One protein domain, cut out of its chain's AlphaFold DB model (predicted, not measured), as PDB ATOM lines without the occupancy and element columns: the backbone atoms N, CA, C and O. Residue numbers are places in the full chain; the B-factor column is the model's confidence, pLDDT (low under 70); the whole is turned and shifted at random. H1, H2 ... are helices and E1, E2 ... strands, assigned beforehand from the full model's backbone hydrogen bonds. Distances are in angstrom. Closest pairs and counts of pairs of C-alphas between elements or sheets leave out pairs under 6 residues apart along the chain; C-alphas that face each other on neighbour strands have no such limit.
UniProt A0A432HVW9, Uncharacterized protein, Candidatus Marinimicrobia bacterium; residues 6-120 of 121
ATOM      1  N   VAL A   6     -20.177  -6.615  -1.326       81.12
ATOM      2  CA  VAL A   6     -19.793  -7.756  -2.174       81.12
ATOM      3  C   VAL A   6     -19.578  -9.001  -1.324       81.12
ATOM      4  O   VAL A   6     -18.911  -8.952  -0.291       81.12
ATOM      5  N   CYS A   7     -20.128 -10.132  -1.766       87.44
ATOM      6  CA  CYS A   7     -20.039 -11.402  -1.049       87.44
ATOM      7  C   CYS A   7     -19.556 -12.532  -1.960       87.44
ATOM      8  O   CYS A   7     -20.025 -12.670  -3.090       87.44
ATOM      9  N   VAL A   8     -18.683 -13.389  -1.431       91.25
ATOM     10  CA  VAL A   8     -18.274 -14.654  -2.060       91.25
ATOM     11  C   VAL A   8     -18.543 -15.771  -1.062       91.25
ATOM     12  O   VAL A   8     -17.798 -15.955  -0.103       91.25
ATOM     13  N   TYR A   9     -19.629 -16.513  -1.272       93.62
ATOM     14  CA  TYR A   9     -20.016 -17.593  -0.368       93.62
ATOM     15  C   TYR A   9     -19.263 -18.890  -0.677       93.62
ATOM     16  O   TYR A   9     -19.172 -19.301  -1.837       93.62
ATOM     17  N   HIS A  10     -18.762 -19.566   0.357       93.06
ATOM     18  CA  HIS A  10     -18.087 -20.858   0.232       93.06
ATOM     19  C   HIS A  10     -18.251 -21.730   1.484       93.06
ATOM     20  O   HIS A  10     -18.492 -21.261   2.592       93.06
ATOM     21  N   THR A  11     -18.088 -23.041   1.316       94.44
ATOM     22  CA  THR A  11     -18.338 -24.044   2.369       94.44
ATOM     23  C   THR A  11     -17.247 -24.133   3.435       94.44
ATOM     24  O   THR A  11     -17.433 -24.826   4.431       94.44
ATOM     25  N   LYS A  12     -16.116 -23.452   3.225       95.50
ATOM     26  CA  LYS A  12     -14.941 -23.467   4.111       95.50
ATOM     27  C   LYS A  12     -14.760 -22.183   4.925       95.50
ATOM     28  O   LYS A  12     -13.706 -21.992   5.515       95.50
ATOM     29  N   ALA A  13     -15.753 -21.296   4.947       95.69
ATOM     30  CA  ALA A  13     -15.673 -20.074   5.740       95.69
ATOM     31  C   ALA A  13     -15.515 -20.415   7.233       95.69
ATOM     32  O   ALA A  13     -16.299 -21.200   7.775       95.69
ATOM     33  N   GLY A  14     -14.500 -19.845   7.886       96.50
ATOM     34  CA  GLY A  14     -14.149 -20.119   9.282       96.50
ATOM     35  C   GLY A  14     -13.422 -21.449   9.509       96.50
ATOM     36  O   GLY A  14     -13.269 -21.855  10.661       96.50
ATOM     37  N   GLN A  15     -13.021 -22.150   8.447       97.19
ATOM     38  CA  GLN A  15     -12.370 -23.462   8.504       97.19
ATOM     39  C   GLN A  15     -10.962 -23.476   7.896       97.19
ATOM     40  O   GLN A  15     -10.245 -24.463   8.073       97.19
ATOM     41  N   TRP A  16     -10.548 -22.432   7.173       96.81
ATOM     42  CA  TRP A  16      -9.164 -22.317   6.725       96.81
ATOM     43  C   TRP A  16      -8.237 -21.996   7.905       96.81
ATOM     44  O   TRP A  16      -8.666 -21.400   8.899       96.81
ATOM     45  N   PRO A  17      -6.951 -22.387   7.835       96.31
ATOM     46  CA  PRO A  17      -6.014 -22.076   8.900       96.31
ATOM     47  C   PRO A  17      -5.815 -20.566   9.052       96.31
ATOM     48  O   PRO A  17      -5.679 -19.824   8.080       96.31
ATOM     49  N   VAL A  18      -5.782 -20.124  10.306       95.38
ATOM     50  CA  VAL A  18      -5.697 -18.713  10.678       95.38
ATOM     51  C   VAL A  18      -4.262 -18.350  11.050       95.38
ATOM     52  O   VAL A  18      -3.627 -19.067  11.822       95.38
ATOM     53  N   SER A  19      -3.783 -17.196  10.586       94.50
ATOM     54  CA  SER A  19      -2.570 -16.554  11.106       94.50
ATOM     55  C   SER A  19      -2.924 -15.366  11.997       94.50
ATOM     56  O   SER A  19      -3.839 -14.605  11.689       94.50
ATOM     57  N   ARG A  20      -2.174 -15.190  13.089       94.62
ATOM     58  CA  ARG A  20      -2.203 -13.981  13.934       94.62
ATOM     59  C   ARG A  20      -0.980 -13.085  13.726       94.62
ATOM     60  O   ARG A  20      -0.842 -12.064  14.382       94.62
ATOM     61  N   GLU A  21      -0.095 -13.456  12.804       92.56
ATOM     62  CA  GLU A  21       1.147 -12.724  12.529       92.56
ATOM     63  C   GLU A  21       0.934 -11.560  11.555       92.56
ATOM     64  O   GLU A  21       1.739 -10.635  11.515       92.56
ATOM     65  N   VAL A  22      -0.157 -11.588  10.776       92.44
ATOM     66  CA  VAL A  22      -0.489 -10.530   9.806       92.44
ATOM     67  C   VAL A  22      -0.704  -9.188  10.507       92.44
ATOM     68  O   VAL A  22      -0.232  -8.158  10.029       92.44
ATOM     69  N   PHE A  23      -1.417  -9.207  11.632       92.06
ATOM     70  CA  PHE A  23      -1.688  -8.030  12.447       92.06
ATOM     71  C   PHE A  23      -1.177  -8.291  13.863       92.06
ATOM     72  O   PHE A  23      -1.765  -9.129  14.553       92.06
ATOM     73  N   PRO A  24      -0.097  -7.610  14.287       90.31
ATOM     74  CA  PRO A  24       0.505  -7.843  15.590       90.31
ATOM     75  C   PRO A  24      -0.462  -7.480  16.727       90.31
ATOM     76  O   PRO A  24      -1.450  -6.782  16.494       90.31
ATOM     77  N   PRO A  25      -0.171  -7.933  17.958       96.25
ATOM     78  CA  PRO A  25      -0.968  -7.607  19.127       96.25
ATOM     79  C   PRO A  25      -1.278  -6.120  19.307       96.25
ATOM     80  O   PRO A  25      -0.391  -5.271  19.194       96.25
ATOM     81  N   ASP A  26      -2.521  -5.829  19.678       94.06
ATOM     82  CA  ASP A  26      -2.977  -4.512  20.117       94.06
ATOM     83  C   ASP A  26      -3.965  -4.633  21.298       94.06
ATOM     84  O   ASP A  26      -4.115  -5.696  21.902       94.06
ATOM     85  N   ALA A  27      -4.604  -3.523  21.684       94.94
ATOM     86  CA  ALA A  27      -5.552  -3.512  22.799       94.94
ATOM     87  C   ALA A  27      -6.841  -4.310  22.519       94.94
ATOM     88  O   ALA A  27      -7.488  -4.759  23.464       94.94
ATOM     89  N   GLU A  28      -7.223  -4.468  21.248       93.25
ATOM     90  CA  GLU A  28      -8.402  -5.233  20.827       93.25
ATOM     91  C   GLU A  28      -8.061  -6.726  20.682       93.25
ATOM     92  O   GLU A  28      -8.828  -7.591  21.105       93.25
ATOM     93  N   TYR A  29      -6.879  -7.027  20.146       92.44
ATOM     94  CA  TYR A  29      -6.354  -8.363  19.900       92.44
ATOM     95  C   TYR A  29      -5.014  -8.548  20.624       92.44
ATOM     96  O   TYR A  29      -3.961  -8.401  20.003       92.44
ATOM     97  N   PRO A  30      -5.007  -8.938  21.913       94.38
ATOM     98  CA  PRO A  30      -3.770  -9.079  22.690       94.38
ATOM     99  C   PRO A  30      -2.827 -10.177  22.169       94.38
ATOM    100  O   PRO A  30      -1.642 -10.162  22.487       94.38
ATOM    101  N   ASP A  31      -3.333 -11.093  21.340       93.75
ATOM    102  CA  ASP A  31      -2.558 -12.164  20.701       93.75
ATOM    103  C   ASP A  31      -2.366 -11.946  19.185       93.75
ATOM    104  O   ASP A  31      -1.910 -12.849  18.483       93.75
ATOM    105  N   GLY A  32      -2.737 -10.770  18.666       95.25
ATOM    106  CA  GLY A  32      -2.779 -10.466  17.233       95.25
ATOM    107  C   GLY A  32      -4.105 -10.857  16.576       95.25
ATOM    108  O   GLY A  32      -4.788 -11.805  16.987       95.25
ATOM    109  N   ALA A  33      -4.512 -10.094  15.558       95.19
ATOM    110  CA  ALA A  33      -5.825 -10.277  14.949       95.19
ATOM    111  C   ALA A  33      -5.845 -11.535  14.059       95.19
ATOM    112  O   ALA A  33      -4.977 -11.691  13.196       95.19
ATOM    113  N   PRO A  34      -6.841 -12.428  14.215       95.81
ATOM    114  CA  PRO A  34      -6.918 -13.641  13.415       95.81
ATOM    115  C   PRO A  34      -7.290 -13.312  11.966       95.81
ATOM    116  O   PRO A  34      -8.354 -12.750  11.701       95.81
ATOM    117  N   ILE A  35      -6.433 -13.708  11.028       96.56
ATOM    118  CA  ILE A  35      -6.665 -13.643   9.585       96.56
ATOM    119  C   ILE A  35      -6.775 -15.043   9.018       96.56
ATOM    120  O   ILE A  35      -5.878 -15.860   9.188       96.56
ATOM    121  N   GLU A  36      -7.867 -15.297   8.314       96.25
ATOM    122  CA  GLU A  36      -8.128 -16.571   7.649       96.25
ATOM    123  C   GLU A  36      -7.704 -16.542   6.171       96.25
ATOM    124  O   GLU A  36      -7.327 -17.564   5.597       96.25
ATOM    125  N   GLY A  37      -7.722 -15.368   5.538       96.75
ATOM    126  CA  GLY A  37      -7.471 -15.306   4.108       96.75
ATOM    127  C   GLY A  37      -7.484 -13.918   3.502       96.75
ATOM    128  O   GLY A  37      -7.418 -12.900   4.195       96.75
ATOM    129  N   ASN A  38      -7.584 -13.903   2.178       95.25
ATOM    130  CA  ASN A  38      -7.724 -12.701   1.379       95.25
ATOM    131  C   ASN A  38      -8.902 -12.830   0.419       95.25
ATOM    132  O   ASN A  38      -9.124 -13.886  -0.174       95.25
ATOM    133  N   ILE A  39      -9.617 -11.727   0.226       94.19
ATOM    134  CA  ILE A  39     -10.488 -11.552  -0.934       94.19
ATOM    135  C   ILE A  39      -9.659 -10.960  -2.075       94.19
ATOM    136  O   ILE A  39      -8.758 -10.151  -1.851       94.19
ATOM    137  N   TRP A  40      -9.953 -11.387  -3.293       93.81
ATOM    138  CA  TRP A  40      -9.313 -10.946  -4.521       93.81
ATOM    139  C   TRP A  40     -10.324 -10.273  -5.426       93.81
ATOM    140  O   TRP A  40     -11.474 -10.710  -5.510       93.81
ATOM    141  N   ILE A  41      -9.838  -9.282  -6.162       91.06
ATOM    142  CA  ILE A  41     -10.554  -8.661  -7.266       91.06
ATOM    143  C   ILE A  41      -9.857  -9.058  -8.555       91.06
ATOM    144  O   ILE A  41      -8.626  -9.066  -8.634       91.06
ATOM    145  N   LEU A  42     -10.660  -9.378  -9.561       93.31
ATOM    146  CA  LEU A  42     -10.227  -9.547 -10.928       93.31
ATOM    147  C   LEU A  42     -10.873  -8.459 -11.782       93.31
ATOM    148  O   LEU A  42     -12.098  -8.351 -11.816       93.31
ATOM    149  N   GLY A  43     -10.045  -7.663 -12.453       90.50
ATOM    150  CA  GLY A  43     -10.470  -6.586 -13.344       90.50
ATOM    151  C   GLY A  43     -10.216  -6.940 -14.804       90.50
ATOM    152  O   GLY A  43      -9.172  -7.511 -15.132       90.50
ATOM    153  N   PHE A  44     -11.157  -6.595 -15.683       90.31
ATOM    154  CA  PHE A  44     -11.003  -6.765 -17.125       90.31
ATOM    155  C   PHE A  44     -10.525  -5.459 -17.768       90.31
ATOM    156  O   PHE A  44     -11.286  -4.509 -17.914       90.31
ATOM    157  N   ILE A  45      -9.248  -5.407 -18.149       88.12
ATOM    158  CA  ILE A  45      -8.593  -4.200 -18.665       88.12
ATOM    159  C   ILE A  45      -8.024  -4.517 -20.046       88.12
ATOM    160  O   ILE A  45      -7.188  -5.407 -20.196       88.12
ATOM    161  N   ASN A  46      -8.470  -3.780 -21.070       89.12
ATOM    162  CA  ASN A  46      -7.981  -3.899 -22.451       89.12
ATOM    163  C   ASN A  46      -7.993  -5.338 -23.009       89.12
ATOM    164  O   ASN A  46      -7.056  -5.755 -23.687       89.12
ATOM    165  N   GLY A  47      -9.046  -6.111 -22.720       90.12
ATOM    166  CA  GLY A  47      -9.184  -7.484 -23.219       90.12
ATOM    167  C   GLY A  47      -8.514  -8.563 -22.359       90.12
ATOM    168  O   GLY A  47      -8.589  -9.739 -22.710       90.12
ATOM    169  N   GLN A  48      -7.876  -8.188 -21.247       92.81
ATOM    170  CA  GLN A  48      -7.129  -9.091 -20.373       92.81
ATOM    171  C   GLN A  48      -7.646  -9.017 -18.933       92.81
ATOM    172  O   GLN A  48      -7.916  -7.941 -18.404       92.81
ATOM    173  N   TRP A  49      -7.741 -10.177 -18.282       93.62
ATOM    174  CA  TRP A  49      -8.014 -10.263 -16.849       93.62
ATOM    175  C   TRP A  49      -6.731 -10.090 -16.043       93.62
ATOM    176  O   TRP A  49      -5.735 -10.776 -16.297       93.62
ATOM    177  N   TYR A  50      -6.793  -9.218 -15.045       92.75
ATOM    178  CA  TYR A  50      -5.773  -9.030 -14.019       92.75
ATOM    179  C   TYR A  50      -6.374  -9.367 -12.663       92.75
ATOM    180  O   TYR A  50      -7.580  -9.222 -12.489       92.75
ATOM    181  N   ALA A  51      -5.557  -9.837 -11.723       92.38
ATOM    182  CA  ALA A  51      -5.996 -10.203 -10.384       92.38
ATOM    183  C   ALA A  51      -5.088  -9.569  -9.333       92.38
ATOM    184  O   ALA A  51      -3.865  -9.583  -9.478       92.38
ATOM    185  N   ALA A  52      -5.684  -9.091  -8.247       91.38
ATOM    186  CA  ALA A  52      -4.962  -8.592  -7.091       91.38
ATOM    187  C   ALA A  52      -5.656  -9.029  -5.803       91.38
ATOM    188  O   ALA A  52      -6.888  -9.083  -5.728       91.38
ATOM    189  N   THR A  53      -4.869  -9.323  -4.766       91.31
ATOM    190  CA  THR A  53      -5.423  -9.385  -3.411       91.31
ATOM    191  C   THR A  53      -5.968  -8.010  -3.075       91.31
ATOM    192  O   THR A  53      -5.271  -7.020  -3.289       91.31
ATOM    193  N   TRP A  54      -7.165  -7.954  -2.512       88.12
ATOM    194  CA  TRP A  54      -7.842  -6.706  -2.202       88.12
ATOM    195  C   TRP A  54      -7.809  -6.397  -0.711       88.12
ATOM    196  O   TRP A  54      -7.248  -5.385  -0.320       88.12
ATOM    197  N   ASP A  55      -8.300  -7.307   0.128       90.12
ATOM    198  CA  ASP A  55      -8.336  -7.096   1.576       90.12
ATOM    199  C   ASP A  55      -8.185  -8.422   2.345       90.12
ATOM    200  O   ASP A  55      -8.143  -9.516   1.767       90.12
ATOM    201  N   TRP A  56      -8.054  -8.325   3.661       93.44
ATOM    202  CA  TRP A  56      -7.950  -9.421   4.614       93.44
ATOM    203  C   TRP A  56      -9.323  -9.927   5.047       93.44
ATOM    204  O   TRP A  56     -10.256  -9.150   5.231       93.44
ATOM    205  N   LEU A  57      -9.442 -11.228   5.285       95.12
ATOM    206  CA  LEU A  57     -10.659 -11.858   5.795       95.12
ATOM    207  C   LEU A  57     -10.450 -12.321   7.235       95.12
ATOM    208  O   LEU A  57      -9.503 -13.057   7.530       95.12
ATOM    209  N   ARG A  58     -11.346 -11.897   8.131       95.25
ATOM    210  CA  ARG A  58     -11.485 -12.504   9.463       95.25
ATOM    211  C   ARG A  58     -12.112 -13.905   9.338       95.25
ATOM    212  O   ARG A  58     -12.804 -14.153   8.350       95.25
ATOM    213  N   PRO A  59     -11.932 -14.796  10.331       96.75
ATOM    214  CA  PRO A  59     -12.547 -16.117  10.319       96.75
ATOM    215  C   PRO A  59     -14.058 -16.068  10.061       96.75
ATOM    216  O   PRO A  59     -14.793 -15.396  10.786       96.75
ATOM    217  N   GLY A  60     -14.516 -16.767   9.024       96.69
ATOM    218  CA  GLY A  60     -15.930 -16.849   8.643       96.69
ATOM    219  C   GLY A  60     -16.459 -15.657   7.840       96.69
ATOM    220  O   GLY A  60     -17.626 -15.667   7.435       96.69
ATOM    221  N   GLN A  61     -15.634 -14.638   7.588       95.00
ATOM    222  CA  GLN A  61     -16.040 -13.463   6.825       95.00
ATOM    223  C   GLN A  61     -16.192 -13.806   5.340       95.00
ATOM    224  O   GLN A  61     -15.240 -14.216   4.689       95.00
ATOM    225  N   GLN A  62     -17.389 -13.584   4.795       93.94
ATOM    226  CA  GLN A  62     -17.714 -13.866   3.386       93.94
ATOM    227  C   GLN A  62     -18.192 -12.634   2.608       93.94
ATOM    228  O   GLN A  62     -18.413 -12.721   1.403       93.94
ATOM    229  N   CYS A  63     -18.336 -11.492   3.285       89.38
ATOM    230  CA  CYS A  63     -18.787 -10.234   2.699       89.38
ATOM    231  C   CYS A  63     -17.873  -9.073   3.111       89.38
ATOM    232  O   CYS A  63     -17.322  -9.056   4.223       89.38
ATOM    233  N   LYS A  64     -17.743  -8.095   2.216       84.31
ATOM    234  CA  LYS A  64     -17.033  -6.825   2.412       84.31
ATOM    235  C   LYS A  64     -17.938  -5.666   2.004       84.31
ATOM    236  O   LYS A  64     -18.690  -5.800   1.045       84.31
ATOM    237  N   HIS A  65     -17.868  -4.571   2.760       77.56
ATOM    238  CA  HIS A  65     -18.653  -3.355   2.543       77.56
ATOM    239  C   HIS A  65     -17.732  -2.250   2.050       77.56
ATOM    240  O   HIS A  65     -16.922  -1.770   2.832       77.56
ATOM    241  N   GLU A  66     -17.830  -1.872   0.785       67.75
ATOM    242  CA  GLU A  66     -16.878  -1.009   0.107       67.75
ATOM    243  C   GLU A  66     -17.529  -0.197  -1.024       67.75
ATOM    244  O   GLU A  66     -18.564  -0.566  -1.580       67.75
ATOM    245  N   SER A  67     -16.914   0.937  -1.359       64.62
ATOM    246  CA  SER A  67     -17.293   1.791  -2.485       64.62
ATOM    247  C   SER A  67     -16.471   1.444  -3.737       64.62
ATOM    248  O   SER A  67     -15.525   0.659  -3.685       64.62
ATOM    249  N   ALA A  68     -16.811   2.035  -4.889       60.31
ATOM    250  CA  ALA A  68     -16.022   1.871  -6.118       60.31
ATOM    251  C   ALA A  68     -14.566   2.332  -5.950       60.31
ATOM    252  O   ALA A  68     -13.644   1.675  -6.437       60.31
ATOM    253  N   ASP A  69     -14.360   3.427  -5.215       62.00
ATOM    254  CA  ASP A  69     -13.034   3.989  -4.973       62.00
ATOM    255  C   ASP A  69     -12.172   3.056  -4.114       62.00
ATOM    256  O   ASP A  69     -11.003   2.835  -4.431       62.00
ATOM    257  N   THR A  70     -12.743   2.424  -3.083       65.38
ATOM    258  CA  THR A  70     -11.997   1.480  -2.237       65.38
ATOM    259  C   THR A  70     -11.758   0.128  -2.916       65.38
ATOM    260  O   THR A  70     -10.818  -0.587  -2.556       65.38
ATOM    261  N   PHE A  71     -12.543  -0.207  -3.945       66.56
ATOM    262  CA  PHE A  71     -12.353  -1.397  -4.779       66.56
ATOM    263  C   PHE A  71     -11.049  -1.351  -5.586       66.56
ATOM    264  O   PHE A  71     -10.296  -2.322  -5.607       66.56
ATOM    265  N   GLY A  72     -10.788  -0.224  -6.253       61.72
ATOM    266  CA  GLY A  72      -9.629  -0.069  -7.134       61.72
ATOM    267  C   GLY A  72      -8.485   0.708  -6.493       61.72
ATOM    268  O   GLY A  72      -7.357   0.226  -6.422       61.72
ATOM    269  N   ARG A  73      -8.774   1.915  -5.995       66.38
ATOM    270  CA  ARG A  73      -7.743   2.931  -5.791       66.38
ATOM    271  C   ARG A  73      -6.905   2.738  -4.533       66.38
ATOM    272  O   ARG A  73      -5.691   2.921  -4.577       66.38
ATOM    273  N   ASP A  74      -7.552   2.402  -3.422       71.94
ATOM    274  CA  ASP A  74      -6.911   2.496  -2.103       71.94
ATOM    275  C   ASP A  74      -6.202   1.205  -1.680       71.94
ATOM    276  O   ASP A  74      -5.287   1.225  -0.856       71.94
ATOM    277  N   GLN A  75      -6.618   0.070  -2.241       78.75
ATOM    278  CA  GLN A  75      -6.205  -1.251  -1.768       78.75
ATOM    279  C   GLN A  75      -5.275  -1.997  -2.728       78.75
ATOM    280  O   GLN A  75      -4.601  -2.945  -2.304       78.75
ATOM    281  N   ILE A  76      -5.225  -1.587  -3.999       82.44
ATOM    282  CA  ILE A  76      -4.399  -2.205  -5.036       82.44
ATOM    283  C   ILE A  76      -3.406  -1.156  -5.544       82.44
ATOM    284  O   ILE A  76      -3.777  -0.123  -6.084       82.44
ATOM    285  N   GLY A  77      -2.113  -1.412  -5.338       80.06
ATOM    286  CA  GLY A  77      -1.042  -0.448  -5.624       80.06
ATOM    287  C   GLY A  77      -0.137  -0.815  -6.799       80.06
ATOM    288  O   GLY A  77       0.933  -0.228  -6.930       80.06
ATOM    289  N   ILE A  78      -0.499  -1.821  -7.605       83.12
ATOM    290  CA  ILE A  78       0.380  -2.377  -8.646       83.12
ATOM    291  C   ILE A  78      -0.300  -2.284 -10.022       83.12
ATOM    292  O   ILE A  78      -1.391  -2.840 -10.188       83.12
ATOM    293  N   PRO A  79       0.328  -1.624 -11.021       84.19
ATOM    294  CA  PRO A  79      -0.200  -1.565 -12.379       84.19
ATOM    295  C   PRO A  79      -0.459  -2.965 -12.963       84.19
ATOM    296  O   PRO A  79       0.324  -3.885 -12.710       84.19
ATOM    297  N   PRO A  80      -1.504  -3.146 -13.790       86.56
ATOM    298  CA  PRO A  80      -2.414  -2.122 -14.318       86.56
ATOM    299  C   PRO A  80      -3.682  -1.901 -13.477       86.56
ATOM    300  O   PRO A  80      -4.552  -1.150 -13.900       86.56
ATOM    301  N   MET A  81      -3.811  -2.564 -12.324       83.00
ATOM    302  CA  MET A  81      -4.961  -2.436 -11.416       83.00
ATOM    303  C   MET A  81      -4.694  -1.453 -10.265       83.00
ATOM    304  O   MET A  81      -5.348  -1.540  -9.235       83.00
ATOM    305  N   ASP A  82      -3.690  -0.586 -10.395       80.81
ATOM    306  CA  ASP A  82      -3.327   0.364  -9.345       80.81
ATOM    307  C   ASP A  82      -4.381   1.473  -9.166       80.81
ATOM    308  O   ASP A  82      -5.473   1.428  -9.733       80.81
ATOM    309  N   GLY A  83      -4.003   2.532  -8.445       71.81
ATOM    310  CA  GLY A  83      -4.793   3.745  -8.228       71.81
ATOM    311  C   GLY A  83      -5.470   4.372  -9.457       71.81
ATOM    312  O   GLY A  83      -6.396   5.174  -9.297       71.81
ATOM    313  N   SER A  84      -5.007   4.049 -10.669       77.19
ATOM    314  CA  SER A  84      -5.558   4.548 -11.931       77.19
ATOM    315  C   SER A  84      -6.742   3.738 -12.468       77.19
ATOM    316  O   SER A  84      -7.479   4.243 -13.318       77.19
ATOM    317  N   TRP A  85      -6.960   2.518 -11.972       82.50
ATOM    318  CA  TRP A  85      -8.074   1.667 -12.372       82.50
ATOM    319  C   TRP A  85      -9.227   1.767 -11.370       82.50
ATOM    320  O   TRP A  85      -9.082   1.457 -10.189       82.50
ATOM    321  N   VAL A  86     -10.395   2.188 -11.855       83.00
ATOM    322  CA  VAL A  86     -11.643   2.232 -11.083       83.00
ATOM    323  C   VAL A  86     -12.737   1.577 -11.928       83.00
ATOM    324  O   VAL A  86     -12.973   2.049 -13.048       83.00
ATOM    325  N   PRO A  87     -13.396   0.510 -11.440       81.75
ATOM    326  CA  PRO A  87     -14.457  -0.149 -12.190       81.75
ATOM    327  C   PRO A  87     -15.626   0.813 -12.435       81.75
ATOM    328  O   PRO A  87     -15.977   1.616 -11.572       81.75
ATOM    329  N   GLN A  88     -16.206   0.745 -13.627       84.38
ATOM    330  CA  GLN A  88     -17.370   1.523 -14.038       84.38
ATOM    331  C   GLN A  88     -18.628   0.664 -13.981       84.38
ATOM    332  O   GLN A  88     -18.572  -0.557 -14.123       84.38
ATOM    333  N   LYS A  89     -19.791   1.295 -13.810       86.12
ATOM    334  CA  LYS A  89     -21.076   0.600 -13.883       86.12
ATOM    335  C   LYS A  89     -21.183  -0.256 -15.147       86.12
ATOM    336  O   LYS A  89     -21.050   0.258 -16.256       86.12
ATOM    337  N   GLY A  90     -21.494  -1.539 -14.977       87.81
ATOM    338  CA  GLY A  90     -21.577  -2.507 -16.073       87.81
ATOM    339  C   GLY A  90     -20.288  -3.295 -16.320       87.81
ATOM    340  O   GLY A  90     -20.329  -4.298 -17.032       87.81
ATOM    341  N   ASP A  91     -19.157  -2.894 -15.731       88.50
ATOM    342  CA  ASP A  91     -17.906  -3.632 -15.889       88.50
ATOM    343  C   ASP A  91     -18.014  -5.024 -15.252       88.50
ATOM    344  O   ASP A  91     -18.556  -5.173 -14.148       88.50
ATOM    345  N   PRO A  92     -17.478  -6.067 -15.910       91.19
ATOM    346  CA  PRO A  92     -17.407  -7.385 -15.317       91.19
ATOM    347  C   PRO A  92     -16.276  -7.412 -14.286       91.19
ATOM    348  O   PRO A  92     -15.109  -7.168 -14.601       91.19
ATOM    349  N   ILE A  93     -16.621  -7.770 -13.055       89.94
ATOM    350  CA  ILE A  93     -15.680  -7.888 -11.944       89.94
ATOM    351  C   ILE A  93     -15.684  -9.319 -11.442       89.94
ATOM    352  O   ILE A  93     -16.729  -9.876 -11.105       89.94
ATOM    353  N   GLY A  94     -14.503  -9.927 -11.397       92.81
ATOM    354  CA  GLY A  94     -14.321 -11.222 -10.767       92.81
ATOM    355  C   GLY A  94     -13.979 -11.070  -9.296       92.81
ATOM    356  O   GLY A  94     -13.195 -10.210  -8.910       92.81
ATOM    357  N   LEU A  95     -14.546 -11.941  -8.474       93.06
ATOM    358  CA  LEU A  95     -14.254 -12.033  -7.054       93.06
ATOM    359  C   LEU A  95     -13.915 -13.469  -6.699       93.06
ATOM    360  O   LEU A  95     -14.561 -14.411  -7.160       93.06
ATOM    361  N   MET A  96     -12.911 -13.644  -5.852       96.19
ATOM    362  CA  MET A  96     -12.622 -14.933  -5.234       96.19
ATOM    363  C   MET A  96     -12.041 -14.725  -3.843       96.19
ATOM    364  O   MET A  96     -11.550 -13.647  -3.520       96.19
ATOM    365  N   MET A  97     -12.063 -15.769  -3.028       96.94
ATOM    366  CA  MET A  97     -11.374 -15.796  -1.742       96.94
ATOM    367  C   MET A  97     -10.309 -16.884  -1.752       96.94
ATOM    368  O   MET A  97     -10.465 -17.902  -2.427       96.94
ATOM    369  N   SER A  98      -9.238 -16.685  -0.997       97.44
ATOM    370  CA  SER A  98      -8.202 -17.693  -0.771       97.44
ATOM    371  C   SER A  98      -7.727 -17.685   0.672       97.44
ATOM    372  O   SER A  98      -7.937 -16.707   1.393       97.44
ATOM    373  N   THR A  99      -6.989 -18.727   1.047       97.06
ATOM    374  CA  THR A  99      -6.044 -18.666   2.171       97.06
ATOM    375  C   THR A  99      -5.069 -17.490   1.992       97.06
ATOM    376  O   THR A  99      -4.980 -16.889   0.917       97.06
ATOM    377  N   ILE A 100      -4.348 -17.124   3.056       96.56
ATOM    378  CA  ILE A 100      -3.481 -15.932   3.073       96.56
ATOM    379  C   ILE A 100      -2.497 -15.920   1.892       96.56
ATOM    380  O   ILE A 100      -1.731 -16.867   1.707       96.56
ATOM    381  N   ALA A 101      -2.508 -14.819   1.134       94.94
ATOM    382  CA  ALA A 101      -1.706 -14.642  -0.076       94.94
ATOM    383  C   ALA A 101      -1.232 -13.196  -0.351       94.94
ATOM    384  O   ALA A 101      -0.470 -12.986  -1.291       94.94
ATOM    385  N   ARG A 102      -1.653 -12.195   0.444       92.00
ATOM    386  CA  ARG A 102      -1.286 -10.765   0.257       92.00
ATOM    387  C   ARG A 102       0.109 -10.390   0.778       92.00
ATOM    388  O   ARG A 102       0.624  -9.324   0.471       92.00
ATOM    389  N   THR A 103       0.713 -11.258   1.577       90.56
ATOM    390  CA  THR A 103       2.074 -11.132   2.128       90.56
ATOM    391  C   THR A 103       2.886 -12.373   1.735       90.56
ATOM    392  O   THR A 103       2.406 -13.157   0.923       90.56
ATOM    393  N   ASP A 104       4.070 -12.603   2.299       91.38
ATOM    394  CA  ASP A 104       4.839 -13.845   2.120       91.38
ATOM    395  C   ASP A 104       4.354 -14.986   3.033       91.38
ATOM    396  O   ASP A 104       4.673 -16.152   2.806       91.38
ATOM    397  N   LEU A 105       3.519 -14.683   4.035       91.69
ATOM    398  CA  LEU A 105       2.869 -15.693   4.874       91.69
ATOM    399  C   LEU A 105       1.914 -16.564   4.050       91.69
ATOM    400  O   LEU A 105       1.141 -16.068   3.230       91.69
ATOM    401  N   ARG A 106       1.921 -17.873   4.304       91.69
ATOM    402  CA  ARG A 106       0.986 -18.839   3.717       91.69
ATOM    403  C   ARG A 106       0.399 -19.684   4.836       91.69
ATOM    404  O   ARG A 106       1.134 -20.322   5.580       91.69
ATOM    405  N   ALA A 107      -0.924 -19.693   4.934       88.06
ATOM    406  CA  ALA A 107      -1.667 -20.523   5.885       88.06
ATOM    407  C   ALA A 107      -2.447 -21.651   5.180       88.06
ATOM    408  O   ALA A 107      -3.374 -22.221   5.737       88.06
ATOM    409  N   GLY A 108      -2.090 -21.968   3.932       91.31
ATOM    410  CA  GLY A 108      -2.712 -23.010   3.113       91.31
ATOM    411  C   GLY A 108      -2.678 -22.655   1.628       91.31
ATOM    412  O   GLY A 108      -2.285 -21.546   1.263       91.31
ATOM    413  N   GLU A 109      -3.125 -23.581   0.782       94.00
ATOM    414  CA  GLU A 109      -3.116 -23.453  -0.684       94.00
ATOM    415  C   GLU A 109      -4.516 -23.699  -1.264       94.00
ATOM    416  O   GLU A 109      -4.721 -24.535  -2.143       94.00
ATOM    417  N   GLU A 110      -5.514 -22.991  -0.737       96.50
ATOM    418  CA  GLU A 110      -6.901 -23.136  -1.169       96.50
ATOM    419  C   GLU A 110      -7.474 -21.809  -1.655       96.50
ATOM    420  O   GLU A 110      -7.175 -20.741  -1.119       96.50
ATOM    421  N   ARG A 111      -8.347 -21.881  -2.662       96.56
ATOM    422  CA  ARG A 111      -9.144 -20.748  -3.133       96.56
ATOM    423  C   ARG A 111     -10.521 -21.193  -3.592       96.56
ATOM    424  O   ARG A 111     -10.719 -22.345  -3.976       96.56
ATOM    425  N   THR A 112     -11.460 -20.261  -3.604       96.50
ATOM    426  CA  THR A 112     -12.765 -20.451  -4.232       96.50
ATOM    427  C   THR A 112     -12.650 -20.385  -5.756       96.50
ATOM    428  O   THR A 112     -11.642 -19.946  -6.326       96.50
ATOM    429  N   ASN A 113     -13.729 -20.774  -6.435       96.06
ATOM    430  CA  ASN A 113     -13.939 -20.364  -7.819       96.06
ATOM    431  C   ASN A 113     -14.095 -18.839  -7.907       96.06
ATOM    432  O   ASN A 113     -14.447 -18.185  -6.920       96.06
ATOM    433  N   VAL A 114     -13.839 -18.295  -9.097       95.88
ATOM    434  CA  VAL A 114     -14.130 -16.891  -9.401       95.88
ATOM    435  C   VAL A 114     -15.628 -16.749  -9.639       95.88
ATOM    436  O   VAL A 114     -16.209 -17.494 -10.430       95.88
ATOM    437  N   VAL A 115     -16.241 -15.788  -8.960       92.88
ATOM    438  CA  VAL A 115     -17.610 -15.340  -9.198       92.88
ATOM    439  C   VAL A 115     -17.537 -14.049  -9.994       92.88
ATOM    440  O   VAL A 115     -16.842 -13.125  -9.586       92.88
ATOM    441  N   LEU A 116     -18.235 -13.986 -11.125       92.31
ATOM    442  CA  LEU A 116     -18.370 -12.755 -11.895       92.31
ATOM    443  C   LEU A 116     -19.617 -12.006 -11.440       92.31
ATOM    444  O   LEU A 116     -20.701 -12.588 -11.358       92.31
ATOM    445  N   ILE A 117     -19.449 -10.719 -11.176       87.19
ATOM    446  CA  ILE A 117     -20.538  -9.777 -10.954       87.19
ATOM    447  C   ILE A 117     -20.448  -8.658 -11.984       87.19
ATOM    448  O   ILE A 117     -19.374  -8.354 -12.502       87.19
ATOM    449  N   GLU A 118     -21.586  -8.040 -12.264       88.00
ATOM    450  CA  GLU A 118     -21.626  -6.754 -12.946       88.00
ATOM    451  C   GLU A 118     -21.474  -5.654 -11.892       88.00
ATOM    452  O   GLU A 118     -22.182  -5.669 -10.879       88.00
ATOM    453  N   TRP A 119     -20.536  -4.730 -12.101       84.06
ATOM    454  CA  TRP A 119     -20.324  -3.626 -11.172       84.06
ATOM    455  C   TRP A 119     -21.553  -2.696 -11.153       84.06
ATOM    456  O   TRP A 119     -21.949  -2.191 -12.208       84.06
ATOM    457  N   PRO A 120     -22.200  -2.473  -9.993       74.31
ATOM    458  CA  PRO A 120     -23.513  -1.823  -9.960       74.31
ATOM    459  C   PRO A 120     -23.480  -0.285  -9.889       74.31
ATOM    460  O   PRO A 120     -24.535   0.327 -10.102       74.31
TER     461      PRO A 120
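This is residues 6 to 120 of the 121 residues of an uncharacterized protein of Candidatus Marinimicrobia bacterium (UniProt A0A432HVW9). A strongly twisted wall of four strands, E4 - E3 - E6 - E7, makes the body, and the small hairpin E1-E2 prolongs it at one end, where E2 runs on into E3. Long unnamed stretches link the parts, and the short helix H1 only grazes the sheet. The printed part has 115 residues, under half in named elements, in the order E1 E2 E3 E4 E5 H1 E6 E7; the class is mostly strand and the four-strand sheet is antiparallel. It is compact, with a radius of gyration of the C-alphas of 14.5 A, yet elongated, spanning 43 by 28 by 24 A.

Residues 6 to 7 pair antiparallel with residues 63 to 64 of E5, residues 63 to 65, which pairs with no named strand. E1, residues 19 to 23, and E2, residues 33 to 35, form an antiparallel hairpin, with N 35 and O 19 2.8 A apart. E2 runs on into E3, residues 37 to 45, at 54 degrees. E3 and E4, residues 48 to 57, form a hairpin, with N 43 and O 50 at 2.9 A. H1, residues 68 to 72, grazes the sheet with residues 70 to 72; its closest C-alphas to E4 are Phe 71 and Trp 54, 7.4 A apart. Its O i to N i+4 pair is within hydrogen-bond range. E6, residues 92 to 99, is antiparallel to E3, with N 42 and O 94 at 2.7 A. E6 and E7, residues 115 to 118, form a hairpin, with N 95 and O 115 at 2.8 A.

E1 begins at C-alpha 19, (-2.570, -16.554, 11.106). E3 is 25.4 A long, E4 26.5 A and E6 23.7 A. E7 ends at C-alpha 118, (-21.626, -6.754, -12.946).

The C-alphas of Ala 27 and Gly 47, the two farthest apart, are 46.3 A apart. The printed part has no cut. The links H1 to E6 and E6 to E7 are long. Residues 66 to 73 are under pLDDT 70.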